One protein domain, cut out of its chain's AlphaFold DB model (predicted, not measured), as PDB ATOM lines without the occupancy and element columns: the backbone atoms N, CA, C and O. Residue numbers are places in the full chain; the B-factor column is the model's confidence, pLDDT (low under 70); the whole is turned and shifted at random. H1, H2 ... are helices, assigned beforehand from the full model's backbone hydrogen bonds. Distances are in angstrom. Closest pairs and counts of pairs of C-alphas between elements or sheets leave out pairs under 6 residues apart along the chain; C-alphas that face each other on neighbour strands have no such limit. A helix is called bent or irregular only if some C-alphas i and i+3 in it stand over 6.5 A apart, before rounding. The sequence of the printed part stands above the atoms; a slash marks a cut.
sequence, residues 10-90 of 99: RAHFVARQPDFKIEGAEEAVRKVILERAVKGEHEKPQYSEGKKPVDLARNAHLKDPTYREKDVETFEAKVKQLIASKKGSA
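What this domain is: This is residues 10 to 90 of the 99 residues of an uncharacterized protein of Verticillium dahliae VDG1 (UniProt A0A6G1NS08). A helical hairpin, the long helix H4 with the shorter H3 packed beside part of it, makes one end of the domain, and from it a thin, strung-out arm reaches away through H2 to the small helix H1 at the other end. The long stretch from residues 39 to 52 runs from H2 past H3 and folds back near Gly 50 to enter H3. The printed part has 81 residues with four named helices, H1, H2, H3 and H4 in chain order, and no named strand; the class is all helix. The whole is extended, with a radius of gyration of the C-alphas of 21.1 A and spans of 68 by 30 by 20 A.

Where its parts are: H4, residues 69 to 88, is 29.0 A long, from C-alpha 69 at (-15.803, 15.423, 12.619) to C-alpha 88 at (-13.028, 13.732, 41.463). H3, residues 53 to 61, is 12.4 A long. H2, residues 27 to 38, is 15.4 A long and neither bent nor irregular, but only just: C-alphas 35 and 38 are 6.0 A apart. H1, residues 10 to 16, is 10.1 A long and begins with C-alpha 10 at (-8.690, 6.773, -17.564).

How they stand to each other: H4 touches H3 with its residues 72 to 80 alone; the closest C-alphas are those of Val 54 and Glu 76, 6.0 A apart. The two form a helical hairpin, at a shallow tilt of 18 degrees, opposite ways. H2 is apart from H3 and from H4, and H1 is apart from H2, H3 and H4. In H1, H2, H3 and H4 every O i to N i+4 pair is within hydrogen-bond range.

The domain as a whole: The C-alphas of Ala 15 and Ala 90 are the two farthest apart, at 68.6 A. The printed part has no cut. The link from H2 to H3 is long, with 14 residues. Residues 15 to 21 and 84 to 90, of which 84 to 88 belong to H4, are among those that stand free. The mean pLDDT of the printed part is 87.2, and residues 86 to 90 are under 70.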
ATOM      1  N   ARG A  10      -8.529   8.081 -18.210       89.12
ATOM      2  CA  ARG A  10      -8.690   6.773 -17.564       89.12
ATOM      3  C   ARG A  10      -8.005   5.670 -18.369       89.12
ATOM      4  O   ARG A  10      -7.276   4.865 -17.795       89.12
ATOM      5  N   ALA A  11      -8.236   5.613 -19.680       88.88
ATOM      6  CA  ALA A  11      -7.667   4.584 -20.549       88.88
ATOM      7  C   ALA A  11      -6.133   4.644 -20.569       88.88
ATOM      8  O   ALA A  11      -5.467   3.618 -20.440       88.88
ATOM      9  N   HIS A  12      -5.575   5.849 -20.657       90.56
ATOM     10  CA  HIS A  12      -4.138   6.070 -20.628       90.56
ATOM     11  C   HIS A  12      -3.503   5.678 -19.282       90.56
ATOM     12  O   HIS A  12      -2.412   5.109 -19.258       90.56
ATOM     13  N   PHE A  13      -4.188   5.925 -18.162       89.19
ATOM     14  CA  PHE A  13      -3.742   5.468 -16.845       89.19
ATOM     15  C   PHE A  13      -3.718   3.935 -16.744       89.19
ATOM     16  O   PHE A  13      -2.707   3.371 -16.331       89.19
ATOM     17  N   VAL A  14      -4.787   3.253 -17.178       88.44
ATOM     18  CA  VAL A  14      -4.862   1.776 -17.177       88.44
ATOM     19  C   VAL A  14      -3.779   1.167 -18.065       88.44
ATOM     20  O   VAL A  14      -3.117   0.219 -17.660       88.44
ATOM     21  N   ALA A  15      -3.541   1.740 -19.248       89.88
ATOM     22  CA  ALA A  15      -2.500   1.267 -20.159       89.88
ATOM     23  C   ALA A  15      -1.088   1.321 -19.544       89.88
ATOM     24  O   ALA A  15      -0.229   0.520 -19.904       89.88
ATOM     25  N   ARG A  16      -0.843   2.245 -18.604       90.31
ATOM     26  CA  ARG A  16       0.429   2.362 -17.874       90.31
ATOM     27  C   ARG A  16       0.513   1.475 -16.631       90.31
ATOM     28  O   ARG A  16       1.609   1.299 -16.109       90.31
ATOM     29  N   GLN A  17      -0.610   0.952 -16.143       88.50
ATOM     30  CA  GLN A  17      -0.685   0.117 -14.943       88.50
ATOM     31  C   GLN A  17      -1.561  -1.119 -15.206       88.50
ATOM     32  O   GLN A  17      -2.719  -1.149 -14.787       88.50
ATOM     33  N   PRO A  18      -1.024  -2.145 -15.893       77.94
ATOM     34  CA  PRO A  18      -1.805  -3.299 -16.346       77.94
ATOM     35  C   PRO A  18      -2.409  -4.127 -15.200       77.94
ATOM     36  O   PRO A  18      -3.465  -4.731 -15.379       77.94
ATOM     37  N   ASP A  19      -1.798  -4.106 -14.014       85.38
ATOM     38  CA  ASP A  19      -2.300  -4.817 -12.830       85.38
ATOM     39  C   ASP A  19      -3.381  -4.031 -12.063       85.38
ATOM     40  O   ASP A  19      -4.044  -4.569 -11.171       85.38
ATOM     41  N   PHE A  20      -3.584  -2.749 -12.390       81.75
ATOM     42  CA  PHE A  20      -4.513  -1.882 -11.672       81.75
ATOM     43  C   PHE A  20      -5.932  -1.991 -12.242       81.75
ATOM     44  O   PHE A  20      -6.254  -1.457 -13.307       81.75
ATOM     45  N   LYS A  21      -6.828  -2.646 -11.499       79.69
ATOM     46  CA  LYS A  21      -8.249  -2.751 -11.859       79.69
ATOM     47  C   LYS A  21      -9.013  -1.504 -11.417       79.69
ATOM     48  O   LYS A  21      -9.156  -1.238 -10.227       79.69
ATOM     49  N   ILE A  22      -9.535  -0.748 -12.385       77.50
ATOM     50  CA  ILE A  22     -10.432   0.385 -12.117       77.50
ATOM     51  C   ILE A  22     -11.876  -0.086 -12.171       77.50
ATOM     52  O   ILE A  22     -12.487  -0.120 -13.246       77.50
ATOM     53  N   GLU A  23     -12.426  -0.364 -11.000       79.38
ATOM     54  CA  GLU A  23     -13.864  -0.488 -10.801       79.38
ATOM     55  C   GLU A  23     -14.457   0.896 -10.498       79.38
ATOM     56  O   GLU A  23     -13.770   1.801 -10.013       79.38
ATOM     57  N   GLY A  24     -15.722   1.111 -10.871       83.06
ATOM     58  CA  GLY A  24     -16.422   2.345 -10.506       83.06
ATOM     59  C   GLY A  24     -16.469   2.517  -8.984       83.06
ATOM     60  O   GLY A  24     -16.302   1.551  -8.245       83.06
ATOM     61  N   ALA A  25     -16.719   3.738  -8.502       88.25
ATOM     62  CA  ALA A  25     -16.872   3.969  -7.064       88.25
ATOM     63  C   ALA A  25     -17.938   3.029  -6.487       88.25
ATOM     64  O   ALA A  25     -19.003   2.899  -7.089       88.25
ATOM     65  N   GLU A  26     -17.666   2.396  -5.348       90.62
ATOM     66  CA  GLU A  26     -18.588   1.459  -4.698       90.62
ATOM     67  C   GLU A  26     -19.960   2.089  -4.420       90.62
ATOM     68  O   GLU A  26     -20.098   3.307  -4.271       90.62
ATOM     69  N   GLU A  27     -21.000   1.260  -4.314       91.62
ATOM     70  CA  GLU A  27     -22.362   1.741  -4.061       91.62
ATOM     71  C   GLU A  27     -22.469   2.554  -2.767       91.62
ATOM     72  O   GLU A  27     -23.090   3.618  -2.768       91.62
ATOM     73  N   ALA A  28     -21.795   2.113  -1.701       92.19
ATOM     74  CA  ALA A  28     -21.749   2.826  -0.428       92.19
ATOM     75  C   ALA A  28     -21.203   4.254  -0.592       92.19
ATOM     76  O   ALA A  28     -21.777   5.208  -0.072       92.19
ATOM     77  N   VAL A  29     -20.144   4.420  -1.388       92.00
ATOM     78  CA  VAL A  29     -19.558   5.733  -1.681       92.00
ATOM     79  C   VAL A  29     -20.531   6.601  -2.474       92.00
ATOM     80  O   VAL A  29     -20.753   7.759  -2.120       92.00
ATOM     81  N   ARG A  30     -21.137   6.052  -3.535       93.06
ATOM     82  CA  ARG A  30     -22.113   6.790  -4.355       93.06
ATOM     83  C   ARG A  30     -23.290   7.268  -3.509       93.06
ATOM     84  O   ARG A  30     -23.713   8.412  -3.651       93.06
ATOM     85  N   LYS A  31     -23.778   6.416  -2.606       95.25
ATOM     86  CA  LYS A  31     -24.865   6.737  -1.680       95.25
ATOM     87  C   LYS A  31     -24.493   7.894  -0.753       95.25
ATOM     88  O   LYS A  31     -25.236   8.867  -0.700       95.25
ATOM     89  N   VAL A  32     -23.318   7.846  -0.121       93.38
ATOM     90  CA  VAL A  32     -22.839   8.925   0.764       93.38
ATOM     91  C   VAL A  32     -22.731  10.261   0.023       93.38
ATOM     92  O   VAL A  32     -23.132  11.293   0.558       93.38
ATOM     93  N   ILE A  33     -22.228  10.255  -1.217       92.88
ATOM     94  CA  ILE A  33     -22.149  11.468  -2.044       92.88
ATOM     95  C   ILE A  33     -23.554  12.009  -2.334       92.88
ATOM     96  O   ILE A  33     -23.791  13.203  -2.170       92.88
ATOM     97  N   LEU A  34     -24.495  11.151  -2.735       95.00
ATOM     98  CA  LEU A  34     -25.868  11.567  -3.028       95.00
ATOM     99  C   LEU A  34     -26.572  12.142  -1.792       95.00
ATOM    100  O   LEU A  34     -27.200  13.193  -1.880       95.00
ATOM    101  N   GLU A  35     -26.456  11.482  -0.644       94.94
ATOM    102  CA  GLU A  35     -27.087  11.916   0.605       94.94
ATOM    103  C   GLU A  35     -26.520  13.256   1.079       94.94
ATOM    104  O   GLU A  35     -27.269  14.208   1.292       94.94
ATOM    105  N   ARG A  36     -25.193  13.381   1.158       92.00
ATOM    106  CA  ARG A  36     -24.569  14.594   1.699       92.00
ATOM    107  C   ARG A  36     -24.542  15.745   0.694       92.00
ATOM    108  O   ARG A  36     -24.959  16.849   1.024       92.00
ATOM    109  N   ALA A  37     -24.048  15.510  -0.524       91.44
ATOM    110  CA  ALA A  37     -23.758  16.586  -1.476       91.44
ATOM    111  C   ALA A  37     -24.969  17.008  -2.318       91.44
ATOM    112  O   ALA A  37     -25.053  18.170  -2.704       91.44
ATOM    113  N   VAL A  38     -25.896  16.086  -2.611       92.81
ATOM    114  CA  VAL A  38     -27.073  16.387  -3.448       92.81
ATOM    115  C   VAL A  38     -28.304  16.653  -2.592       92.81
ATOM    116  O   VAL A  38     -28.938  17.693  -2.740       92.81
ATOM    117  N   LYS A  39     -28.648  15.737  -1.680       94.94
ATOM    118  CA  LYS A  39     -29.827  15.905  -0.815       94.94
ATOM    119  C   LYS A  39     -29.590  16.881   0.336       94.94
ATOM    120  O   LYS A  39     -30.554  17.333   0.950       94.94
ATOM    121  N   GLY A  40     -28.331  17.195   0.640       91.00
ATOM    122  CA  GLY A  40     -27.986  18.049   1.769       91.00
ATOM    123  C   GLY A  40     -28.337  17.404   3.109       91.00
ATOM    124  O   GLY A  40     -28.687  18.111   4.048       91.00
ATOM    125  N   GLU A  41     -28.294  16.076   3.216       90.88
ATOM    126  CA  GLU A  41     -28.515  15.373   4.479       90.88
ATOM    127  C   GLU A  41     -27.271  15.533   5.365       90.88
ATOM    128  O   GLU A  41     -26.196  15.002   5.086       90.88
ATOM    129  N   HIS A  42     -27.422  16.308   6.435       87.19
ATOM    130  CA  HIS A  42     -26.399  16.555   7.446       87.19
ATOM    131  C   HIS A  42     -27.021  16.492   8.840       87.19
ATOM    132  O   HIS A  42     -28.239  16.620   9.007       87.19
ATOM    133  N   GLU A  43     -26.177  16.272   9.848       87.44
ATOM    134  CA  GLU A  43     -26.611  16.292  11.240       87.44
ATOM    135  C   GLU A  43     -27.143  17.687  11.594       87.44
ATOM    136  O   GLU A  43     -26.474  18.702  11.393       87.44
ATOM    137  N   LYS A  44     -28.376  17.736  12.104       88.50
ATOM    138  CA  LYS A  44     -29.036  18.985  12.486       88.50
ATOM    139  C   LYS A  44     -28.757  19.294  13.957       88.50
ATOM    140  O   LYS A  44     -28.869  18.379  14.775       88.50
ATOM    141  N   PRO A  45     -28.498  20.564  14.322       86.94
ATOM    142  CA  PRO A  45     -28.450  20.962  15.722       86.94
ATOM    143  C   PRO A  45     -29.761  20.601  16.431       86.94
ATOM    144  O   PRO A  45     -30.845  20.919  15.936       86.94
ATOM    145  N   GLN A  46     -29.669  19.959  17.592       86.44
ATOM    146  CA  GLN A  46     -30.827  19.583  18.403       86.44
ATOM    147  C   GLN A  46     -30.938  20.499  19.613       86.44
ATOM    148  O   GLN A  46     -29.936  20.835  20.237       86.44
ATOM    149  N   TYR A  47     -32.148  20.912  19.981       84.69
ATOM    150  CA  TYR A  47     -32.316  21.701  21.197       84.69
ATOM    151  C   TYR A  47     -31.813  20.916  22.417       84.69
ATOM    152  O   TYR A  47     -32.199  19.771  22.639       84.69
ATOM    153  N   SER A  48     -30.934  21.542  23.199       80.88
ATOM    154  CA  SER A  48     -30.410  20.970  24.435       80.88
ATOM    155  C   SER A  48     -31.070  21.654  25.625       80.88
ATOM    156  O   SER A  48     -30.743  22.797  25.945       80.88
ATOM    157  N   GLU A  49     -31.952  20.937  26.317       81.88
ATOM    158  CA  GLU A  49     -32.521  21.388  27.587       81.88
ATOM    159  C   GLU A  49     -31.480  21.392  28.717       81.88
ATOM    160  O   GLU A  49     -30.743  20.423  28.929       81.88
ATOM    161  N   GLY A  50     -31.464  22.481  29.490       76.69
ATOM    162  CA  GLY A  50     -30.636  22.618  30.688       76.69
ATOM    163  C   GLY A  50     -29.144  22.865  30.419       76.69
ATOM    164  O   GLY A  50     -28.715  23.225  29.325       76.69
ATOM    165  N   LYS A  51     -28.319  22.706  31.462       78.38
ATOM    166  CA  LYS A  51     -26.863  22.928  31.404       78.38
ATOM    167  C   LYS A  51     -26.133  21.646  30.989       78.38
ATOM    168  O   LYS A  51     -25.497  21.016  31.831       78.38
ATOM    169  N   LYS A  52     -26.223  21.265  29.711       87.88
ATOM    170  CA  LYS A  52     -25.466  20.145  29.113       87.88
ATOM    171  C   LYS A  52     -24.347  20.690  28.210       87.88
ATOM    172  O   LYS A  52     -24.591  21.001  27.048       87.88
ATOM    173  N   PRO A  53     -23.112  20.854  28.723       87.44
ATOM    174  CA  PRO A  53     -22.056  21.561  27.993       87.44
ATOM    175  C   PRO A  53     -21.607  20.857  26.708       87.44
ATOM    176  O   PRO A  53     -21.209  21.528  25.764       87.44
ATOM    177  N   VAL A  54     -21.673  19.521  26.675       91.19
ATOM    178  CA  VAL A  54     -21.291  18.718  25.500       91.19
ATOM    179  C   VAL A  54     -22.265  18.970  24.348       91.19
ATOM    180  O   VAL A  54     -21.834  19.331  23.259       91.19
ATOM    181  N   ASP A  55     -23.567  18.876  24.616       90.62
ATOM    182  CA  ASP A  55     -24.621  19.061  23.614       90.62
ATOM    183  C   ASP A  55     -24.623  20.498  23.068       90.62
ATOM    184  O   ASP A  55     -24.730  20.724  21.862       90.62
ATOM    185  N   LEU A  56     -24.428  21.490  23.947       90.81
ATOM    186  CA  LEU A  56     -24.285  22.893  23.551       90.81
ATOM    187  C   LEU A  56     -23.078  23.119  22.630       90.81
ATOM    188  O   LEU A  56     -23.211  23.814  21.623       90.81
ATOM    189  N   ALA A  57     -21.924  22.523  22.946       90.56
ATOM    190  CA  ALA A  57     -20.729  22.633  22.116       90.56
ATOM    191  C   ALA A  57     -20.906  21.942  20.756       90.56
ATOM    192  O   ALA A  57     -20.615  22.546  19.726       90.56
ATOM    193  N   ARG A  58     -21.461  20.723  20.729       91.38
ATOM    194  CA  ARG A  58     -21.736  19.993  19.481       91.38
ATOM    195  C   ARG A  58     -22.645  20.795  18.553       91.38
ATOM    196  O   ARG A  58     -22.329  20.975  17.384       91.38
ATOM    197  N   ASN A  59     -23.722  21.366  19.089       91.00
ATOM    198  CA  ASN A  59     -24.632  22.220  18.324       91.00
ATOM    199  C   ASN A  59     -23.977  23.483  17.762       91.00
ATOM    200  O   ASN A  59     -24.397  23.964  16.709       91.00
ATOM    201  N   ALA A  60     -23.005  24.055  18.477       89.38
ATOM    202  CA  ALA A  60     -22.244  25.192  17.981       89.38
ATOM    203  C   ALA A  60     -21.336  24.766  16.821       89.38
ATOM    204  O   ALA A  60     -21.342  25.413  15.780       89.38
ATOM    205  N   HIS A  61     -20.639  23.637  16.964       92.75
ATOM    206  CA  HIS A  61     -19.747  23.117  15.930       92.75
ATOM    207  C   HIS A  61     -20.493  22.672  14.667       92.75
ATOM    208  O   HIS A  61     -20.007  22.908  13.573       92.75
ATOM    209  N   LEU A  62     -21.706  22.116  14.780       89.94
ATOM    210  CA  LEU A  62     -22.522  21.746  13.612       89.94
ATOM    211  C   LEU A  62     -22.911  22.940  12.724       89.94
ATOM    212  O   LEU A  62     -23.272  22.751  11.565       89.94
ATOM    213  N   LYS A  63     -22.871  24.167  13.255       87.62
ATOM    214  CA  LYS A  63     -23.176  25.396  12.504       87.62
ATOM    215  C   LYS A  63     -21.944  26.009  11.844       87.62
ATOM    216  O   LYS A  63     -22.098  26.902  11.014       87.62
ATOM    217  N   ASP A  64     -20.752  25.568  12.232       86.50
ATOM    218  CA  ASP A  64     -19.487  26.141  11.797       86.50
ATOM    219  C   ASP A  64     -18.708  25.115  10.955       86.50
ATOM    220  O   ASP A  64     -18.277  24.085  11.479       86.50
ATOM    221  N   PRO A  65     -18.471  25.379   9.658       82.44
ATOM    222  CA  PRO A  65     -17.770  24.443   8.781       82.44
ATOM    223  C   PRO A  65     -16.283  24.252   9.132       82.44
ATOM    224  O   PRO A  65     -15.626  23.399   8.534       82.44
ATOM    225  N   THR A  66     -15.719  25.041  10.053       90.12
ATOM    226  CA  THR A  66     -14.309  24.935  10.458       90.12
ATOM    227  C   THR A  66     -14.028  23.734  11.357       90.12
ATOM    228  O   THR A  66     -12.901  23.238  11.357       90.12
ATOM    229  N   TYR A  67     -15.036  23.221  12.069       90.25
ATOM    230  CA  TYR A  67     -14.905  22.025  12.895       90.25
ATOM    231  C   TYR A  67     -15.166  20.767  12.068       90.25
ATOM    232  O   TYR A  67     -16.298  20.476  11.682       90.25
ATOM    233  N   ARG A  68     -14.118  19.975  11.825       90.56
ATOM    234  CA  ARG A  68     -14.274  18.656  11.196       90.56
ATOM    235  C   ARG A  68     -14.762  17.640  12.227       90.56
ATOM    236  O   ARG A  68     -14.588  17.835  13.427       90.56
ATOM    237  N   GLU A  69     -15.295  16.510  11.759       88.94
ATOM    238  CA  GLU A  69     -15.803  15.423  12.619       88.94
ATOM    239  C   GLU A  69     -14.794  15.048  13.731       88.94
ATOM    240  O   GLU A  69     -15.135  15.037  14.913       88.94
ATOM    241  N   LYS A  70     -13.512  14.891  13.377       92.31
ATOM    242  CA  LYS A  70     -12.429  14.588  14.330       92.31
ATOM    243  C   LYS A  70     -12.183  15.688  15.376       92.31
ATOM    244  O   LYS A  70     -11.827  15.386  16.519       92.31
ATOM    245  N   ASP A  71     -12.340  16.954  14.998       93.50
ATOM    246  CA  ASP A  71     -12.134  18.090  15.903       93.50
ATOM    247  C   ASP A  71     -13.265  18.149  16.935       93.50
ATOM    248  O   ASP A  71     -13.011  18.327  18.128       93.50
ATOM    249  N   VAL A  72     -14.504  17.900  16.489       92.56
ATOM    250  CA  VAL A  72     -15.679  17.780  17.365       92.56
ATOM    251  C   VAL A  72     -15.484  16.651  18.373       92.56
ATOM    252  O   VAL A  72     -15.629  16.878  19.573       92.56
ATOM    253  N   GLU A  73     -15.086  15.459  17.922       93.19
ATOM    254  CA  GLU A  73     -14.838  14.308  18.801       93.19
ATOM    255  C   GLU A  73     -13.755  14.592  19.849       93.19
ATOM    256  O   GLU A  73     -13.929  14.304  21.038       93.19
ATOM    257  N   THR A  74     -12.644  15.202  19.426       95.44
ATOM    258  CA  THR A  74     -11.524  15.546  20.315       95.44
ATOM    259  C   THR A  74     -11.950  16.573  21.364       95.44
ATOM    260  O   THR A  74     -11.634  16.433  22.551       95.44
ATOM    261  N   PHE A  75     -12.712  17.586  20.948       94.94
ATOM    262  CA  PHE A  75     -13.257  18.595  21.848       94.94
ATOM    263  C   PHE A  75     -14.224  17.973  22.860       94.94
ATOM    264  O   PHE A  75     -14.084  18.184  24.067       94.94
ATOM    265  N   GLU A  76     -15.177  17.161  22.395       94.19
ATOM    266  CA  GLU A  76     -16.141  16.481  23.261       94.19
ATOM    267  C   GLU A  76     -15.453  15.580  24.288       94.19
ATOM    268  O   GLU A  76     -15.819  15.596  25.468       94.19
ATOM    269  N   ALA A  77     -14.442  14.815  23.866       95.31
ATOM    270  CA  ALA A  77     -13.651  13.977  24.757       95.31
ATOM    271  C   ALA A  77     -12.993  14.813  25.861       95.31
ATOM    272  O   ALA A  77     -13.049  14.447  27.040       95.31
ATOM    273  N   LYS A  78     -12.440  15.983  25.511       95.00
ATOM    274  CA  LYS A  78     -11.823  16.876  26.491       95.00
ATOM    275  C   LYS A  78     -12.842  17.483  27.453       95.00
ATOM    276  O   LYS A  78     -12.587  17.520  28.657       95.00
ATOM    277  N   VAL A  79     -14.004  17.912  26.964       93.19
ATOM    278  CA  VAL A  79     -15.086  18.434  27.815       93.19
ATOM    279  C   VAL A  79     -15.567  17.363  28.792       93.19
ATOM    280  O   VAL A  79     -15.662  17.628  29.993       93.19
ATOM    281  N   LYS A  80     -15.802  16.134  28.315       92.81
ATOM    282  CA  LYS A  80     -16.178  14.990  29.163       92.81
ATOM    283  C   LYS A  80     -15.115  14.727  30.233       92.81
ATOM    284  O   LYS A  80     -15.465  14.584  31.405       92.81
ATOM    285  N   GLN A  81     -13.831  14.752  29.864       94.06
ATOM    286  CA  GLN A  81     -12.715  14.606  30.804       94.06
ATOM    287  C   GLN A  81     -12.735  15.691  31.892       94.06
ATOM    288  O   GLN A  81     -12.611  15.365  33.069       94.06
ATOM    289  N   LEU A  82     -12.909  16.964  31.524       92.56
ATOM    290  CA  LEU A  82     -12.910  18.090  32.468       92.56
ATOM    291  C   LEU A  82     -14.108  18.053  33.429       92.56
ATOM    292  O   LEU A  82     -13.979  18.362  34.616       92.56
ATOM    293  N   ILE A  83     -15.280  17.651  32.933       89.00
ATOM    294  CA  ILE A  83     -16.480  17.469  33.759       89.00
ATOM    295  C   ILE A  83     -16.271  16.314  34.746       89.00
ATOM    296  O   ILE A  83     -16.593  16.451  35.929       89.00
ATOM    297  N   ALA A  84     -15.704  15.195  34.286       88.38
ATOM    298  CA  ALA A  84     -15.397  14.049  35.134       88.38
ATOM    299  C   ALA A  84     -14.336  14.389  36.194       88.38
ATOM    300  O   ALA A  84     -14.520  14.071  37.368       88.38
ATOM    301  N   SER A  85     -13.270  15.109  35.826       82.81
ATOM    302  CA  SER A  85     -12.214  15.499  36.766       82.81
ATOM    303  C   SER A  85     -12.729  16.427  37.864       82.81
ATOM    304  O   SER A  85     -12.308  16.298  39.009       82.81
ATOM    305  N   LYS A  86     -13.692  17.309  37.559       67.62
ATOM    306  CA  LYS A  86     -14.312  18.206  38.550       67.62
ATOM    307  C   LYS A  86     -15.157  17.460  39.593       67.62
ATOM    308  O   LYS A  86     -15.319  17.958  40.702       67.62
ATOM    309  N   LYS A  87     -15.662  16.262  39.268       59.41
ATOM    310  CA  LYS A  87     -16.323  15.374  40.242       59.41
ATOM    311  C   LYS A  87     -15.328  14.615  41.136       59.41
ATOM    312  O   LYS A  87     -15.726  14.166  42.203       59.41
ATOM    313  N   GLY A  88     -14.061  14.482  40.730       51.59
ATOM    314  CA  GLY A  88     -13.028  13.732  41.463       51.59
ATOM    315  C   GLY A  88     -12.026  14.580  42.259       51.59
ATOM    316  O   GLY A  88     -11.415  14.084  43.202       51.59
ATOM    317  N   SER A  89     -11.852  15.862  41.930       51.91
ATOM    318  CA  SER A  89     -10.824  16.715  42.549       51.91
ATOM    319  C   SER A  89     -11.199  17.294  43.918       51.91
ATOM    320  O   SER A  89     -10.312  17.752  44.635       51.91
ATOM    321  N   ALA A  90     -12.461  17.194  44.349       49.66
ATOM    322  CA  ALA A  90     -12.863  17.597  45.701       49.66
ATOM    323  C   ALA A  90     -12.317  16.670  46.817       49.66
ATOM    324  O   ALA A  90     -12.403  17.021  47.987       49.66
TER     325      ALA A  90